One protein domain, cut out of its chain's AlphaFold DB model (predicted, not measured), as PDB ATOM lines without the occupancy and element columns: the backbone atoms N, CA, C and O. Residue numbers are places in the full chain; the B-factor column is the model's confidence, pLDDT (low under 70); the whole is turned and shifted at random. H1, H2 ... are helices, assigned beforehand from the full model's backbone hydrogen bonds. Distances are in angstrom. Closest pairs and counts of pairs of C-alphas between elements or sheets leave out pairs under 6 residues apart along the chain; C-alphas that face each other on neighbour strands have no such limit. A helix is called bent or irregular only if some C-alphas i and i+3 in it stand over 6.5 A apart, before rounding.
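AT A GLANCE: This is residues 2 to 111 of the 159 residues of an uncharacterized protein of Dethiosulfovibrio peptidovorans DSM 11002 (UniProt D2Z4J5). A long bent helix, H1, runs along an elongated body; H2 folds back on its arm H1b as a hairpin, H4 crosses H1b, H3 stands across one end, and short H5 and H6 lie toward the other. The 110 printed residues hold six named helices, H1 to H6 in chain order. The class is all helix, packing mostly crossed; the whole is compact, radius of gyration of the C-alphas 14.0 A, spans 40 by 23 by 22 A.

IN THESE COORDINATES: H1, residues 2 to 28, assigned as one helix by its hydrogen bonds, is bent: C-alphas 10 and 13 are 6.8 A apart. Arm H1a, residues 2 to 10, begins at C-alpha (221.626, 232.316, 99.096); H1b, residues 13 to 28, spans 21.8 A. H2 is residues 36 to 48, H3 52 to 64, H5 93 to 99. H4, residues 71 to 90, 24.5 A, is irregular, C-alphas 85 and 88 being 7.9 A apart. H6, residues 103 to 109, ends at C-alpha (236.686, 227.620, 125.616).

HOW THE PARTS SIT: H1b touches H2, closest C-alphas Gly 17 and Arg 40, 4.1 A, and H4, Leu 16 and Cys 75, 5.5 A. H3 touches H1a with residues 55 to 59 alone, closest C-alphas Ile 5 and Trp 55, 6.5 A. H6 touches H2, closest C-alphas Ser 42 and Ser 103, 4.4 A. H5 touches H4 and H6 only at the corner. Every O i to N i+4 pair is within hydrogen-bond range but in H4, 14 of 16.

THE WHOLE: The printed part has no cut and no long link. Residues 2, 30 to 34, 88 and 110 to 111 have pLDDT under 70.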
ATOM      1  N   HIS A   2     221.734 231.232  98.105       69.62
ATOM      2  CA  HIS A   2     221.626 232.316  99.096       69.62
ATOM      3  C   HIS A   2     220.429 232.134 100.050       69.62
ATOM      4  O   HIS A   2     220.635 232.131 101.254       69.62
ATOM      5  N   ASP A   3     219.234 231.817  99.543       79.81
ATOM      6  CA  ASP A   3     218.046 231.633 100.400       79.81
ATOM      7  C   ASP A   3     218.176 230.488 101.421       79.81
ATOM      8  O   ASP A   3     217.754 230.618 102.568       79.81
ATOM      9  N   GLU A   4     218.793 229.366 101.034       79.31
ATOM     10  CA  GLU A   4     219.021 228.221 101.931       79.31
ATOM     11  C   GLU A   4     220.057 228.542 103.011       79.31
ATOM     12  O   GLU A   4     219.914 228.118 104.158       79.31
ATOM     13  N   ILE A   5     221.097 229.297 102.652       83.06
ATOM     14  CA  ILE A   5     222.124 229.755 103.587       83.06
ATOM     15  C   ILE A   5     221.512 230.745 104.581       83.06
ATOM     16  O   ILE A   5     221.665 230.564 105.787       83.06
ATOM     17  N   THR A   6     220.756 231.736 104.102       85.19
ATOM     18  CA  THR A   6     220.077 232.727 104.946       85.19
ATOM     19  C   THR A   6     219.066 232.070 105.882       85.19
ATOM     20  O   THR A   6     219.046 232.368 107.078       85.19
ATOM     21  N   LYS A   7     218.262 231.125 105.379       85.88
ATOM     22  CA  LYS A   7     217.325 230.360 106.209       85.88
ATOM     23  C   LYS A   7     218.053 229.607 107.323       85.88
ATOM     24  O   LYS A   7     217.696 229.739 108.493       85.88
ATOM     25  N   MET A   8     219.114 228.872 106.986       85.00
ATOM     26  CA  MET A   8     219.883 228.121 107.981       85.00
ATOM     27  C   MET A   8     220.611 229.022 108.975       85.00
ATOM     28  O   MET A   8     220.626 228.708 110.162       85.00
ATOM     29  N   ARG A   9     221.148 230.160 108.530       85.00
ATOM     30  CA  ARG A   9     221.757 231.171 109.404       85.00
ATOM     31  C   ARG A   9     220.781 231.666 110.473       85.00
ATOM     32  O   ARG A   9     221.190 231.910 111.606       85.00
ATOM     33  N   ASN A  10     219.496 231.763 110.142       85.94
ATOM     34  CA  ASN A  10     218.461 232.218 111.068       85.94
ATOM     35  C   ASN A  10     217.946 231.099 111.993       85.94
ATOM     36  O   ASN A  10     217.709 231.334 113.181       85.94
ATOM     37  N   GLU A  11     217.784 229.880 111.474       87.62
ATOM     38  CA  GLU A  11     217.150 228.766 112.195       87.62
ATOM     39  C   GLU A  11     218.144 227.918 113.011       87.62
ATOM     40  O   GLU A  11     217.869 227.570 114.167       87.62
ATOM     41  N   LEU A  12     219.318 227.609 112.443       86.69
ATOM     42  CA  LEU A  12     220.302 226.693 113.030       86.69
ATOM     43  C   LEU A  12     220.792 227.132 114.418       86.69
ATOM     44  O   LEU A  12     220.822 226.274 115.302       86.69
ATOM     45  N   PRO A  13     221.136 228.414 114.676       87.56
ATOM     46  CA  PRO A  13     221.649 228.827 115.986       87.56
ATOM     47  C   PRO A  13     220.669 228.530 117.125       87.56
ATOM     48  O   PRO A  13     221.056 228.054 118.192       87.56
ATOM     49  N   THR A  14     219.381 228.780 116.882       87.19
ATOM     50  CA  THR A  14     218.317 228.557 117.865       87.19
ATOM     51  C   THR A  14     218.090 227.068 118.092       87.19
ATOM     52  O   THR A  14     218.015 226.620 119.239       87.19
ATOM     53  N   TYR A  15     218.011 226.290 117.009       87.50
ATOM     54  CA  TYR A  15     217.809 224.847 117.096       87.50
ATOM     55  C   TYR A  15     218.977 224.166 117.825       87.50
ATOM     56  O   TYR A  15     218.762 223.399 118.763       87.50
ATOM     57  N   LEU A  16     220.212 224.511 117.461       85.19
ATOM     58  CA  LEU A  16     221.428 223.965 118.058       85.19
ATOM     59  C   LEU A  16     221.559 224.324 119.538       85.19
ATOM     60  O   LEU A  16     221.839 223.450 120.356       85.19
ATOM     61  N   GLY A  17     221.303 225.584 119.901       85.75
ATOM     62  CA  GLY A  17     221.303 226.014 121.297       85.75
ATOM     63  C   GLY A  17     220.274 225.256 122.141       85.75
ATOM     64  O   GLY A  17     220.561 224.882 123.276       85.75
ATOM     65  N   ASN A  18     219.085 224.988 121.591       86.75
ATOM     66  CA  ASN A  18     218.048 224.219 122.278       86.75
ATOM     67  C   ASN A  18     218.440 222.749 122.462       86.75
ATOM     68  O   ASN A  18     218.391 222.263 123.593       86.75
ATOM     69  N   ALA A  19     218.844 222.082 121.378       86.50
ATOM     70  CA  ALA A  19     219.186 220.663 121.379       86.50
ATOM     71  C   ALA A  19     220.422 220.370 122.240       86.50
ATOM     72  O   ALA A  19     220.412 219.451 123.056       86.50
ATOM     73  N   TYR A  20     221.472 221.189 122.127       85.81
ATOM     74  CA  TYR A  20     222.699 220.958 122.885       85.81
ATOM     75  C   TYR A  20     222.535 221.247 124.379       85.81
ATOM     76  O   TYR A  20     223.102 220.544 125.208       85.81
ATOM     77  N   ALA A  21     221.712 222.232 124.751       85.38
ATOM     78  CA  ALA A  21     221.406 222.465 126.159       85.38
ATOM     79  C   ALA A  21     220.670 221.272 126.797       85.38
ATOM     80  O   ALA A  21     220.920 220.954 127.955       85.38
ATOM     81  N   GLU A  22     219.784 220.601 126.054       85.25
ATOM     82  CA  GLU A  22     219.114 219.378 126.522       85.25
ATOM     83  C   GLU A  22     220.081 218.206 126.639       85.25
ATOM     84  O   GLU A  22     220.104 217.528 127.665       85.25
ATOM     85  N   HIS A  23     220.938 218.026 125.638       85.56
ATOM     86  CA  HIS A  23     222.002 217.029 125.669       85.56
ATOM     87  C   HIS A  23     222.934 217.197 126.868       85.56
ATOM     88  O   HIS A  23     223.135 216.245 127.615       85.56
ATOM     89  N   LEU A  24     223.430 218.410 127.128       82.50
ATOM     90  CA  LEU A  24     224.298 218.673 128.277       82.50
ATOM     91  C   LEU A  24     223.612 218.354 129.607       82.50
ATOM     92  O   LEU A  24     224.250 217.809 130.505       82.50
ATOM     93  N   MET A  25     222.317 218.648 129.746       79.38
ATOM     94  CA  MET A  25     221.567 218.280 130.950       79.38
ATOM     95  C   MET A  25     221.495 216.757 131.144       79.38
ATOM     96  O   MET A  25     221.628 216.284 132.273       79.38
ATOM     97  N   ILE A  26     221.315 215.997 130.059       81.75
ATOM     98  CA  ILE A  26     221.250 214.528 130.086       81.75
ATOM     99  C   ILE A  26     222.626 213.925 130.391       81.75
ATOM    100  O   ILE A  26     222.742 213.092 131.289       81.75
ATOM    101  N   VAL A  27     223.663 214.351 129.664       79.88
ATOM    102  CA  VAL A  27     225.014 213.778 129.756       79.88
ATOM    103  C   VAL A  27     225.660 214.093 131.093       79.88
ATOM    104  O   VAL A  27     226.230 213.205 131.720       79.88
ATOM    105  N   THR A  28     225.541 215.335 131.563       75.69
ATOM    106  CA  THR A  28     226.142 215.689 132.848       75.69
ATOM    107  C   THR A  28     225.387 215.014 133.997       75.69
ATOM    108  O   THR A  28     226.026 214.562 134.939       75.69
ATOM    109  N   ARG A  29     224.053 214.869 133.926       71.12
ATOM    110  CA  ARG A  29     223.157 214.509 135.053       71.12
ATOM    111  C   ARG A  29     223.056 215.585 136.151       71.12
ATOM    112  O   ARG A  29     222.495 215.323 137.212       71.12
ATOM    113  N   TRP A  30     223.545 216.807 135.910       62.28
ATOM    114  CA  TRP A  30     223.502 217.919 136.876       62.28
ATOM    115  C   TRP A  30     222.340 218.846 136.524       62.28
ATOM    116  O   TRP A  30     222.503 219.865 135.856       62.28
ATOM    117  N   SER A  31     221.135 218.484 136.957       57.25
ATOM    118  CA  SER A  31     219.907 219.169 136.540       57.25
ATOM    119  C   SER A  31     219.696 220.560 137.159       57.25
ATOM    120  O   SER A  31     218.856 221.306 136.663       57.25
ATOM    121  N   SER A  32     220.443 220.947 138.203       58.12
ATOM    122  CA  SER A  32     220.160 222.172 138.979       58.12
ATOM    123  C   SER A  32     221.167 223.318 138.827       58.12
ATOM    124  O   SER A  32     220.827 224.458 139.138       58.12
ATOM    125  N   ILE A  33     222.391 223.064 138.348       61.91
ATOM    126  CA  ILE A  33     223.460 224.084 138.303       61.91
ATOM    127  C   ILE A  33     223.676 224.619 136.880       61.91
ATOM    128  O   ILE A  33     224.099 225.766 136.707       61.91
ATOM    129  N   LEU A  34     223.379 223.823 135.849       69.44
ATOM    130  CA  LEU A  34     223.564 224.244 134.466       69.44
ATOM    131  C   LEU A  34     222.375 225.086 133.994       69.44
ATOM    132  O   LEU A  34     221.251 224.601 133.853       69.44
ATOM    133  N   LYS A  35     222.607 226.372 133.719       77.06
ATOM    134  CA  LYS A  35     221.544 227.257 133.229       77.06
ATOM    135  C   LYS A  35     221.286 226.995 131.746       77.06
ATOM    136  O   LYS A  35     222.003 227.507 130.889       77.06
ATOM    137  N   LYS A  36     220.202 226.274 131.436       80.94
ATOM    138  CA  LYS A  36     219.743 226.005 130.057       80.94
ATOM    139  C   LYS A  36     219.672 227.278 129.200       80.94
ATOM    140  O   LYS A  36     220.038 227.268 128.028       80.94
ATOM    141  N   SER A  37     219.229 228.390 129.789       83.50
ATOM    142  CA  SER A  37     219.150 229.697 129.125       83.50
ATOM    143  C   SER A  37     220.515 230.266 128.729       83.50
ATOM    144  O   SER A  37     220.622 230.859 127.660       83.50
ATOM    145  N   ALA A  38     221.555 230.049 129.539       83.25
ATOM    146  CA  ALA A  38     222.905 230.536 129.266       83.25
ATOM    147  C   ALA A  38     223.545 229.784 128.090       83.25
ATOM    148  O   ALA A  38     224.068 230.408 127.168       83.25
ATOM    149  N   VAL A  39     223.405 228.452 128.055       83.19
ATOM    150  CA  VAL A  39     223.865 227.617 126.927       83.19
ATOM    151  C   VAL A  39     223.175 228.027 125.624       83.19
ATOM    152  O   VAL A  39     223.830 228.238 124.606       83.19
ATOM    153  N   ARG A  40     221.848 228.203 125.664       86.75
ATOM    154  CA  ARG A  40     221.063 228.637 124.498       86.75
ATOM    155  C   ARG A  40     221.519 229.997 123.975       86.75
ATOM    156  O   ARG A  40     221.727 230.135 122.774       86.75
ATOM    157  N   ALA A  41     221.658 230.984 124.861       83.62
ATOM    158  CA  ALA A  41     222.052 232.339 124.486       83.62
ATOM    159  C   ALA A  41     223.474 232.369 123.914       83.62
ATOM    160  O   ALA A  41     223.670 232.824 122.793       83.62
ATOM    161  N   SER A  42     224.446 231.795 124.624       83.62
ATOM    162  CA  SER A  42     225.851 231.797 124.200       83.62
ATOM    163  C   SER A  42     226.075 231.103 122.853       83.62
ATOM    164  O   SER A  42     226.782 231.656 122.015       83.62
ATOM    165  N   LEU A  43     225.445 229.947 122.602       82.50
ATOM    166  CA  LEU A  43     225.531 229.275 121.300       82.50
ATOM    167  C   LEU A  43     224.843 230.075 120.199       82.50
ATOM    168  O   LEU A  43     225.415 230.257 119.126       82.50
ATOM    169  N   ARG A  44     223.633 230.579 120.458       85.81
ATOM    170  CA  ARG A  44     222.911 231.392 119.480       85.81
ATOM    171  C   ARG A  44     223.742 232.604 119.067       85.81
ATOM    172  O   ARG A  44     223.913 232.841 117.876       85.81
ATOM    173  N   ASP A  45     224.277 233.326 120.041       82.69
ATOM    174  CA  ASP A  45     225.037 234.549 119.812       82.69
ATOM    175  C   ASP A  45     226.396 234.228 119.152       82.69
ATOM    176  O   ASP A  45     226.835 234.941 118.253       82.69
ATOM    177  N   TYR A  46     227.023 233.094 119.495       82.00
ATOM    178  CA  TYR A  46     228.244 232.605 118.839       82.00
ATOM    179  C   TYR A  46     228.058 232.328 117.341       82.00
ATOM    180  O   TYR A  46     228.940 232.659 116.546       82.00
ATOM    181  N   PHE A  47     226.937 231.716 116.942       81.00
ATOM    182  CA  PHE A  47     226.659 231.431 115.531       81.00
ATOM    183  C   PHE A  47     226.087 232.633 114.776       81.00
ATOM    184  O   PHE A  47     226.379 232.785 113.591       81.00
ATOM    185  N   LYS A  48     225.317 233.509 115.433       82.25
ATOM    186  CA  LYS A  48     224.833 234.757 114.820       82.25
ATOM    187  C   LYS A  48     225.966 235.717 114.470       82.25
ATOM    188  O   LYS A  48     225.929 236.316 113.401       82.25
ATOM    189  N   ALA A  49     227.004 235.774 115.306       77.81
ATOM    190  CA  ALA A  49     228.194 236.586 115.065       77.81
ATOM    191  C   ALA A  49     229.067 236.097 113.888       77.81
ATOM    192  O   ALA A  49     230.057 236.747 113.552       77.81
ATOM    193  N   LYS A  50     228.750 234.948 113.269       78.88
ATOM    194  CA  LYS A  50     229.478 234.442 112.097       78.88
ATOM    195  C   LYS A  50     229.084 235.206 110.836       78.88
ATOM    196  O   LYS A  50     227.908 235.483 110.606       78.88
ATOM    197  N   ASP A  51     230.087 235.512 110.023       78.38
ATOM    198  CA  ASP A  51     229.924 236.200 108.748       78.38
ATOM    199  C   ASP A  51     229.411 235.266 107.643       78.38
ATOM    200  O   ASP A  51     229.321 234.048 107.809       78.38
ATOM    201  N   ASP A  52     229.060 235.840 106.493       77.75
ATOM    202  CA  ASP A  52     228.527 235.068 105.368       77.75
ATOM    203  C   ASP A  52     229.549 234.059 104.824       77.75
ATOM    204  O   ASP A  52     229.177 232.946 104.456       77.75
ATOM    205  N   GLN A  53     230.846 234.385 104.880       77.75
ATOM    206  CA  GLN A  53     231.923 233.481 104.463       77.75
ATOM    207  C   GLN A  53     231.947 232.186 105.280       77.75
ATOM    208  O   GLN A  53     232.167 231.106 104.720       77.75
ATOM    209  N   TYR A  54     231.695 232.260 106.589       80.12
ATOM    210  CA  TYR A  54     231.557 231.074 107.431       80.12
ATOM    211  C   TYR A  54     230.415 230.170 106.952       80.12
ATOM    212  O   TYR A  54     230.598 228.958 106.815       80.12
ATOM    213  N   TRP A  55     229.245 230.748 106.681       80.56
ATOM    214  CA  TRP A  55     228.065 229.983 106.281       80.56
ATOM    215  C   TRP A  55     228.197 229.395 104.874       80.56
ATOM    216  O   TRP A  55     227.804 228.247 104.657       80.56
ATOM    217  N   GLU A  56     228.808 230.126 103.943       80.56
ATOM    218  CA  GLU A  56     229.161 229.618 102.614       80.56
ATOM    219  C   GLU A  56     230.159 228.460 102.700       80.56
ATOM    220  O   GLU A  56     229.971 227.425 102.058       80.56
ATOM    221  N   SER A  57     231.184 228.586 103.547       78.62
ATOM    222  CA  SER A  57     232.169 227.522 103.772       78.62
ATOM    223  C   SER A  57     231.521 226.274 104.375       78.62
ATOM    224  O   SER A  57     231.788 225.158 103.929       78.62
ATOM    225  N   LEU A  58     230.626 226.453 105.351       80.75
ATOM    226  CA  LEU A  58     229.870 225.365 105.968       80.75
ATOM    227  C   LEU A  58     228.945 224.677 104.951       80.75
ATOM    228  O   LEU A  58     228.873 223.447 104.922       80.75
ATOM    229  N   TYR A  59     228.285 225.449 104.086       82.06
ATOM    230  CA  TYR A  59     227.449 224.924 103.006       82.06
ATOM    231  C   TYR A  59     228.264 224.102 102.006       82.06
ATOM    232  O   TYR A  59     227.913 222.958 101.708       82.06
ATOM    233  N   MET A  60     229.387 224.646 101.525       78.75
ATOM    234  CA  MET A  60     230.276 223.946 100.596       78.75
ATOM    235  C   MET A  60     230.850 222.674 101.215       78.75
ATOM    236  O   MET A  60     230.897 221.637 100.558       78.75
ATOM    237  N   TYR A  61     231.216 222.717 102.496       78.69
ATOM    238  CA  TYR A  61     231.642 221.533 103.230       78.69
ATOM    239  C   TYR A  61     230.556 220.453 103.246       78.69
ATOM    240  O   TYR A  61     230.819 219.302 102.889       78.69
ATOM    241  N   CYS A  62     229.322 220.826 103.599       81.06
ATOM    242  CA  CYS A  62     228.218 219.875 103.654       81.06
ATOM    243  C   CYS A  62     227.924 219.273 102.284       81.06
ATOM    244  O   CYS A  62     227.757 218.061 102.162       81.06
ATOM    245  N   ARG A  63     227.967 220.098 101.237       81.88
ATOM    246  CA  ARG A  63     227.831 219.649  99.853       81.88
ATOM    247  C   ARG A  63     228.929 218.655  99.464       81.88
ATOM    248  O   ARG A  63     228.617 217.588  98.941       81.88
ATOM    249  N   ASN A  64     230.191 218.972  99.752       80.94
ATOM    250  CA  ASN A  64     231.342 218.139  99.389       80.94
ATOM    251  C   ASN A  64     231.322 216.780 100.097       80.94
ATOM    252  O   ASN A  64     231.632 215.756  99.493       80.94
ATOM    253  N   LYS A  65     230.922 216.758 101.370       76.75
ATOM    254  CA  LYS A  65     230.845 215.541 102.189       76.75
ATOM    255  C   LYS A  65     229.485 214.835 102.104       76.75
ATOM    256  O   LYS A  65     229.255 213.885 102.844       76.75
ATOM    257  N   LYS A  66     228.588 215.279 101.212       83.38
ATOM    258  CA  LYS A  66     227.223 214.739 101.044       83.38
ATOM    259  C   LYS A  66     226.416 214.719 102.353       83.38
ATOM    260  O   LYS A  66     225.586 213.843 102.578       83.38
ATOM    261  N   ILE A  67     226.668 215.691 103.222       79.75
ATOM    262  CA  ILE A  67     225.939 215.904 104.469       79.75
ATOM    263  C   ILE A  67     224.634 216.627 104.127       79.75
ATOM    264  O   ILE A  67     224.682 217.698 103.515       79.75
ATOM    265  N   PRO A  68     223.471 216.096 104.538       82.62
ATOM    266  CA  PRO A  68     222.204 216.789 104.358       82.62
ATOM    267  C   PRO A  68     222.228 218.172 105.021       82.62
ATOM    268  O   PRO A  68     222.508 218.290 106.215       82.62
ATOM    269  N   TRP A  69     221.888 219.213 104.257       84.12
ATOM    270  CA  TRP A  69     221.746 220.591 104.743       84.12
ATOM    271  C   TRP A  69     220.415 220.768 105.495       84.12
ATOM    272  O   TRP A  69     219.526 221.507 105.085       84.12
ATOM    273  N   VAL A  70     220.253 219.998 106.572       83.00
ATOM    274  CA  VAL A  70     219.031 219.904 107.380       83.00
ATOM    275  C   VAL A  70     219.387 220.202 108.840       83.00
ATOM    276  O   VAL A  70     220.328 219.584 109.351       83.00
ATOM    277  N   PRO A  71     218.644 221.085 109.544       80.56
ATOM    278  CA  PRO A  71     218.983 221.517 110.903       80.56
ATOM    279  C   PRO A  71     219.271 220.367 111.869       80.56
ATOM    280  O   PRO A  71     220.318 220.351 112.507       80.56
ATOM    281  N   GLY A  72     218.396 219.357 111.919       78.62
ATOM    282  CA  GLY A  72     218.545 218.231 112.846       78.62
ATOM    283  C   GLY A  72     219.845 217.444 112.651       78.62
ATOM    284  O   GLY A  72     220.542 217.150 113.621       78.62
ATOM    285  N   TYR A  73     220.212 217.148 111.400       79.50
ATOM    286  CA  TYR A  73     221.413 216.364 111.101       79.50
ATOM    287  C   TYR A  73     222.698 217.156 111.371       79.50
ATOM    288  O   TYR A  73     223.640 216.636 111.974       79.50
ATOM    289  N   LEU A  74     222.716 218.434 110.981       80.88
ATOM    290  CA  LEU A  74     223.834 219.332 111.270       80.88
ATOM    291  C   LEU A  74     224.033 219.505 112.771       80.88
ATOM    292  O   LEU A  74     225.168 219.478 113.241       80.88
ATOM    293  N   CYS A  75     222.945 219.620 113.531       80.38
ATOM    294  CA  CYS A  75     223.033 219.729 114.976       80.38
ATOM    295  C   CYS A  75     223.660 218.494 115.602       80.38
ATOM    296  O   CYS A  75     224.628 218.652 116.333       80.38
ATOM    297  N   LEU A  76     223.225 217.282 115.256       76.88
ATOM    298  CA  LEU A  76     223.842 216.060 115.784       76.88
ATOM    299  C   LEU A  76     225.356 216.008 115.540       76.88
ATOM    300  O   LEU A  76     226.120 215.618 116.423       76.88
ATOM    301  N   LYS A  77     225.804 216.421 114.352       78.88
ATOM    302  CA  LYS A  77     227.231 216.442 114.015       78.88
ATOM    303  C   LYS A  77     228.000 217.529 114.773       78.88
ATOM    304  O   LYS A  77     229.076 217.249 115.296       78.88
ATOM    305  N   LEU A  78     227.442 218.733 114.891       77.81
ATOM    306  CA  LEU A  78     228.046 219.827 115.659       77.81
ATOM    307  C   LEU A  78     228.101 219.519 117.160       77.81
ATOM    308  O   LEU A  78     229.097 219.828 117.804       77.81
ATOM    309  N   MET A  79     227.074 218.867 117.708       77.44
ATOM    310  CA  MET A  79     227.031 218.459 119.114       77.44
ATOM    311  C   MET A  79     228.178 217.507 119.462       77.44
ATOM    312  O   MET A  79     228.883 217.751 120.433       77.44
ATOM    313  N   LYS A  80     228.446 216.495 118.624       76.56
ATOM    314  CA  LYS A  80     229.602 215.598 118.814       76.56
ATOM    315  C   LYS A  80     230.932 216.353 118.819       76.56
ATOM    316  O   LYS A  80     231.823 216.050 119.609       76.56
ATOM    317  N   ALA A  81     231.064 217.343 117.939       75.12
ATOM    318  CA  ALA A  81     232.267 218.158 117.863       75.12
ATOM    319  C   ALA A  81     232.429 219.048 119.111       75.12
ATOM    320  O   ALA A  81     233.542 219.227 119.607       75.12
ATOM    321  N   PHE A  82     231.321 219.559 119.658       76.25
ATOM    322  CA  PHE A  82     231.326 220.283 120.925       76.25
ATOM    323  C   PHE A  82     231.677 219.397 122.115       76.25
ATOM    324  O   PHE A  82     232.489 219.825 122.933       76.25
ATOM    325  N   ASP A  83     231.133 218.182 122.188       76.94
ATOM    326  CA  ASP A  83     231.463 217.225 123.244       76.94
ATOM    327  C   ASP A  83     232.971 216.945 123.257       76.94
ATOM    328  O   ASP A  83     233.606 217.095 124.295       76.94
ATOM    329  N   LYS A  84     233.576 216.659 122.092       76.06
ATOM    330  CA  LYS A  84     235.031 216.440 121.961       76.06
ATOM    331  C   LYS A  84     235.835 217.662 122.417       76.06
ATOM    332  O   LYS A  84     236.814 217.531 123.145       76.06
ATOM    333  N   ALA A  85     235.420 218.865 122.022       72.88
ATOM    334  CA  ALA A  85     236.120 220.092 122.401       72.88
ATOM    335  C   ALA A  85     235.952 220.457 123.890       72.88
ATOM    336  O   ALA A  85     236.747 221.225 124.440       72.88
ATOM    337  N   LEU A  86     234.916 219.930 124.545       74.38
ATOM    338  CA  LEU A  86     234.611 220.164 125.953       74.38
ATOM    339  C   LEU A  86     234.911 218.962 126.846       74.38
ATOM    340  O   LEU A  86     234.689 219.085 128.045       74.38
ATOM    341  N   ASP A  87     235.449 217.865 126.315       75.19
ATOM    342  CA  ASP A  87     235.602 216.573 127.001       75.19
ATOM    343  C   ASP A  87     236.258 216.717 128.386       75.19
ATOM    344  O   ASP A  87     235.673 216.391 129.420       75.19
ATOM    345  N   ASN A  88     237.396 217.414 128.448       69.38
ATOM    346  CA  ASN A  88     238.106 217.697 129.702       69.38
ATOM    347  C   ASN A  88     237.311 218.556 130.710       69.38
ATOM    348  O   ASN A  88     237.631 218.579 131.897       69.38
ATOM    349  N   ARG A  89     236.289 219.291 130.258       73.62
ATOM    350  CA  ARG A  89     235.418 220.149 131.082       73.62
ATOM    351  C   ARG A  89     234.081 219.496 131.423       73.62
ATOM    352  O   ARG A  89     233.408 219.994 132.320       73.62
ATOM    353  N   MET A  90     233.698 218.399 130.764       72.38
ATOM    354  CA  MET A  90     232.441 217.684 131.041       72.38
ATOM    355  C   MET A  90     232.383 217.157 132.482       72.38
ATOM    356  O   MET A  90     231.302 217.052 133.058       72.38
ATOM    357  N   ASN A  91     233.550 216.921 133.088       72.75
ATOM    358  CA  ASN A  91     233.692 216.481 134.477       72.75
ATOM    359  C   ASN A  91     233.612 217.624 135.512       72.75
ATOM    360  O   ASN A  91     233.474 217.349 136.702       72.75
ATOM    361  N   ASP A  92     233.676 218.895 135.091       78.88
ATOM    362  CA  ASP A  92     233.585 220.061 135.979       78.88
ATOM    363  C   ASP A  92     232.527 221.063 135.491       78.88
ATOM    364  O   ASP A  92     232.756 221.925 134.635       78.88
ATOM    365  N   VAL A  93     231.358 221.011 136.131       73.88
ATOM    366  CA  VAL A  93     230.219 221.891 135.837       73.88
ATOM    367  C   VAL A  93     230.536 223.374 136.041       73.88
ATOM    368  O   VAL A  93     229.908 224.220 135.404       73.88
ATOM    369  N   ARG A  94     231.512 223.743 136.882       77.25
ATOM    370  CA  ARG A  94     231.917 225.149 137.034       77.25
ATOM    371  C   ARG A  94     232.649 225.638 135.795       77.25
ATOM    372  O   ARG A  94     232.376 226.750 135.344       77.25
ATOM    373  N   LEU A  95     233.549 224.830 135.239       79.44
ATOM    374  CA  LEU A  95     234.233 225.147 133.982       79.44
ATOM    375  C   LEU A  95     233.254 225.165 132.811       79.44
ATOM    376  O   LEU A  95     233.337 226.050 131.961       79.44
ATOM    377  N   LEU A  96     232.291 224.243 132.807       78.62
ATOM    378  CA  LEU A  96     231.256 224.190 131.782       78.62
ATOM    379  C   LEU A  96     230.345 225.422 131.845       78.62
ATOM    380  O   LEU A  96     230.146 226.100 130.843       78.62
ATOM    381  N   ASN A  97     229.883 225.803 133.038       77.25
ATOM    382  CA  ASN A  97     229.121 227.035 133.217       77.25
ATOM    383  C   ASN A  97     229.915 228.271 132.801       77.25
ATOM    384  O   ASN A  97     229.348 229.115 132.117       77.25
ATOM    385  N   LYS A  98     231.205 228.363 133.161       81.31
ATOM    386  CA  LYS A  98     232.090 229.459 132.726       81.31
ATOM    387  C   LYS A  98     232.156 229.562 131.204       81.31
ATOM    388  O   LYS A  98     232.004 230.660 130.678       81.31
ATOM    389  N   ALA A  99     232.293 228.433 130.508       81.00
ATOM    390  CA  ALA A  99     232.314 228.402 129.048       81.00
ATOM    391  C   ALA A  99     231.020 228.960 128.428       81.00
ATOM    392  O   ALA A  99     231.078 229.654 127.421       81.00
ATOM    393  N   PHE A 100     229.859 228.720 129.043       82.75
ATOM    394  CA  PHE A 100     228.561 229.173 128.525       82.75
ATOM    395  C   PHE A 100     228.051 230.489 129.142       82.75
ATOM    396  O   PHE A 100     226.881 230.827 128.961       82.75
ATOM    397  N   VAL A 101     228.895 231.263 129.843       81.50
ATOM    398  CA  VAL A 101     228.506 232.594 130.365       81.50
ATOM    399  C   VAL A 101     228.276 233.594 129.231       81.50
ATOM    400  O   VAL A 101     227.370 234.419 129.313       81.50
ATOM    401  N   SER A 102     229.091 233.537 128.177       79.75
ATOM    402  CA  SER A 102     228.983 234.420 127.013       79.75
ATOM    403  C   SER A 102     229.527 233.741 125.758       79.75
ATOM    404  O   SER A 102     230.320 232.806 125.845       79.75
ATOM    405  N   SER A 103     229.153 234.238 124.578       78.12
ATOM    406  CA  SER A 103     229.719 233.787 123.297       78.12
ATOM    407  C   SER A 103     231.245 233.972 123.221       78.12
ATOM    408  O   SER A 103     231.927 233.196 122.549       78.12
ATOM    409  N   ARG A 104     231.797 234.955 123.946       76.69
ATOM    410  CA  ARG A 104     233.242 235.198 124.070       76.69
ATOM    411  C   ARG A 104     233.945 234.125 124.896       76.69
ATOM    412  O   ARG A 104     234.950 233.586 124.443       76.69
ATOM    413  N   GLU A 105     233.418 233.815 126.079       79.25
ATOM    414  CA  GLU A 105     233.943 232.730 126.924       79.25
ATOM    415  C   GLU A 105     233.814 231.380 126.217       79.25
ATOM    416  O   GLU A 105     234.717 230.552 126.284       79.25
ATOM    417  N   LEU A 106     232.738 231.194 125.452       76.94
ATOM    418  CA  LEU A 106     232.522 230.008 124.639       76.94
ATOM    419  C   LEU A 106     233.569 229.890 123.522       76.94
ATOM    420  O   LEU A 106     234.140 228.824 123.304       76.94
ATOM    421  N   ALA A 107     233.876 230.991 122.833       73.19
ATOM    422  CA  ALA A 107     234.941 231.016 121.837       73.19
ATOM    423  C   ALA A 107     236.312 230.712 122.467       73.19
ATOM    424  O   ALA A 107     237.042 229.868 121.948       73.19
ATOM    425  N   ALA A 108     236.625 231.322 123.616       78.06
ATOM    426  CA  ALA A 108     237.854 231.053 124.364       78.06
ATOM    427  C   ALA A 108     237.937 229.588 124.821       78.06
ATOM    428  O   ALA A 108     238.986 228.953 124.712       78.06
ATOM    429  N   ALA A 109     236.811 229.020 125.254       73.06
ATOM    430  CA  ALA A 109     236.686 227.620 125.616       73.06
ATOM    431  C   ALA A 109     237.044 226.693 124.440       73.06
ATOM    432  O   ALA A 109     237.721 225.687 124.655       73.06
ATOM    433  N   PHE A 110     236.680 227.059 123.212       69.62
ATOM    434  CA  PHE A 110     237.055 226.336 121.992       69.62
ATOM    435  C   PHE A 110     238.450 226.681 121.446       69.62
ATOM    436  O   PHE A 110     238.805 226.223 120.360       69.62
ATOM    437  N   GLY A 111     239.232 227.507 122.151       64.00
ATOM    438  CA  GLY A 111     240.525 227.990 121.659       64.00
ATOM    439  C   GLY A 111     240.388 228.831 120.386       64.00
ATOM    440  O   GLY A 111     241.276 228.819 119.535       64.00
TER     441      GLY A 111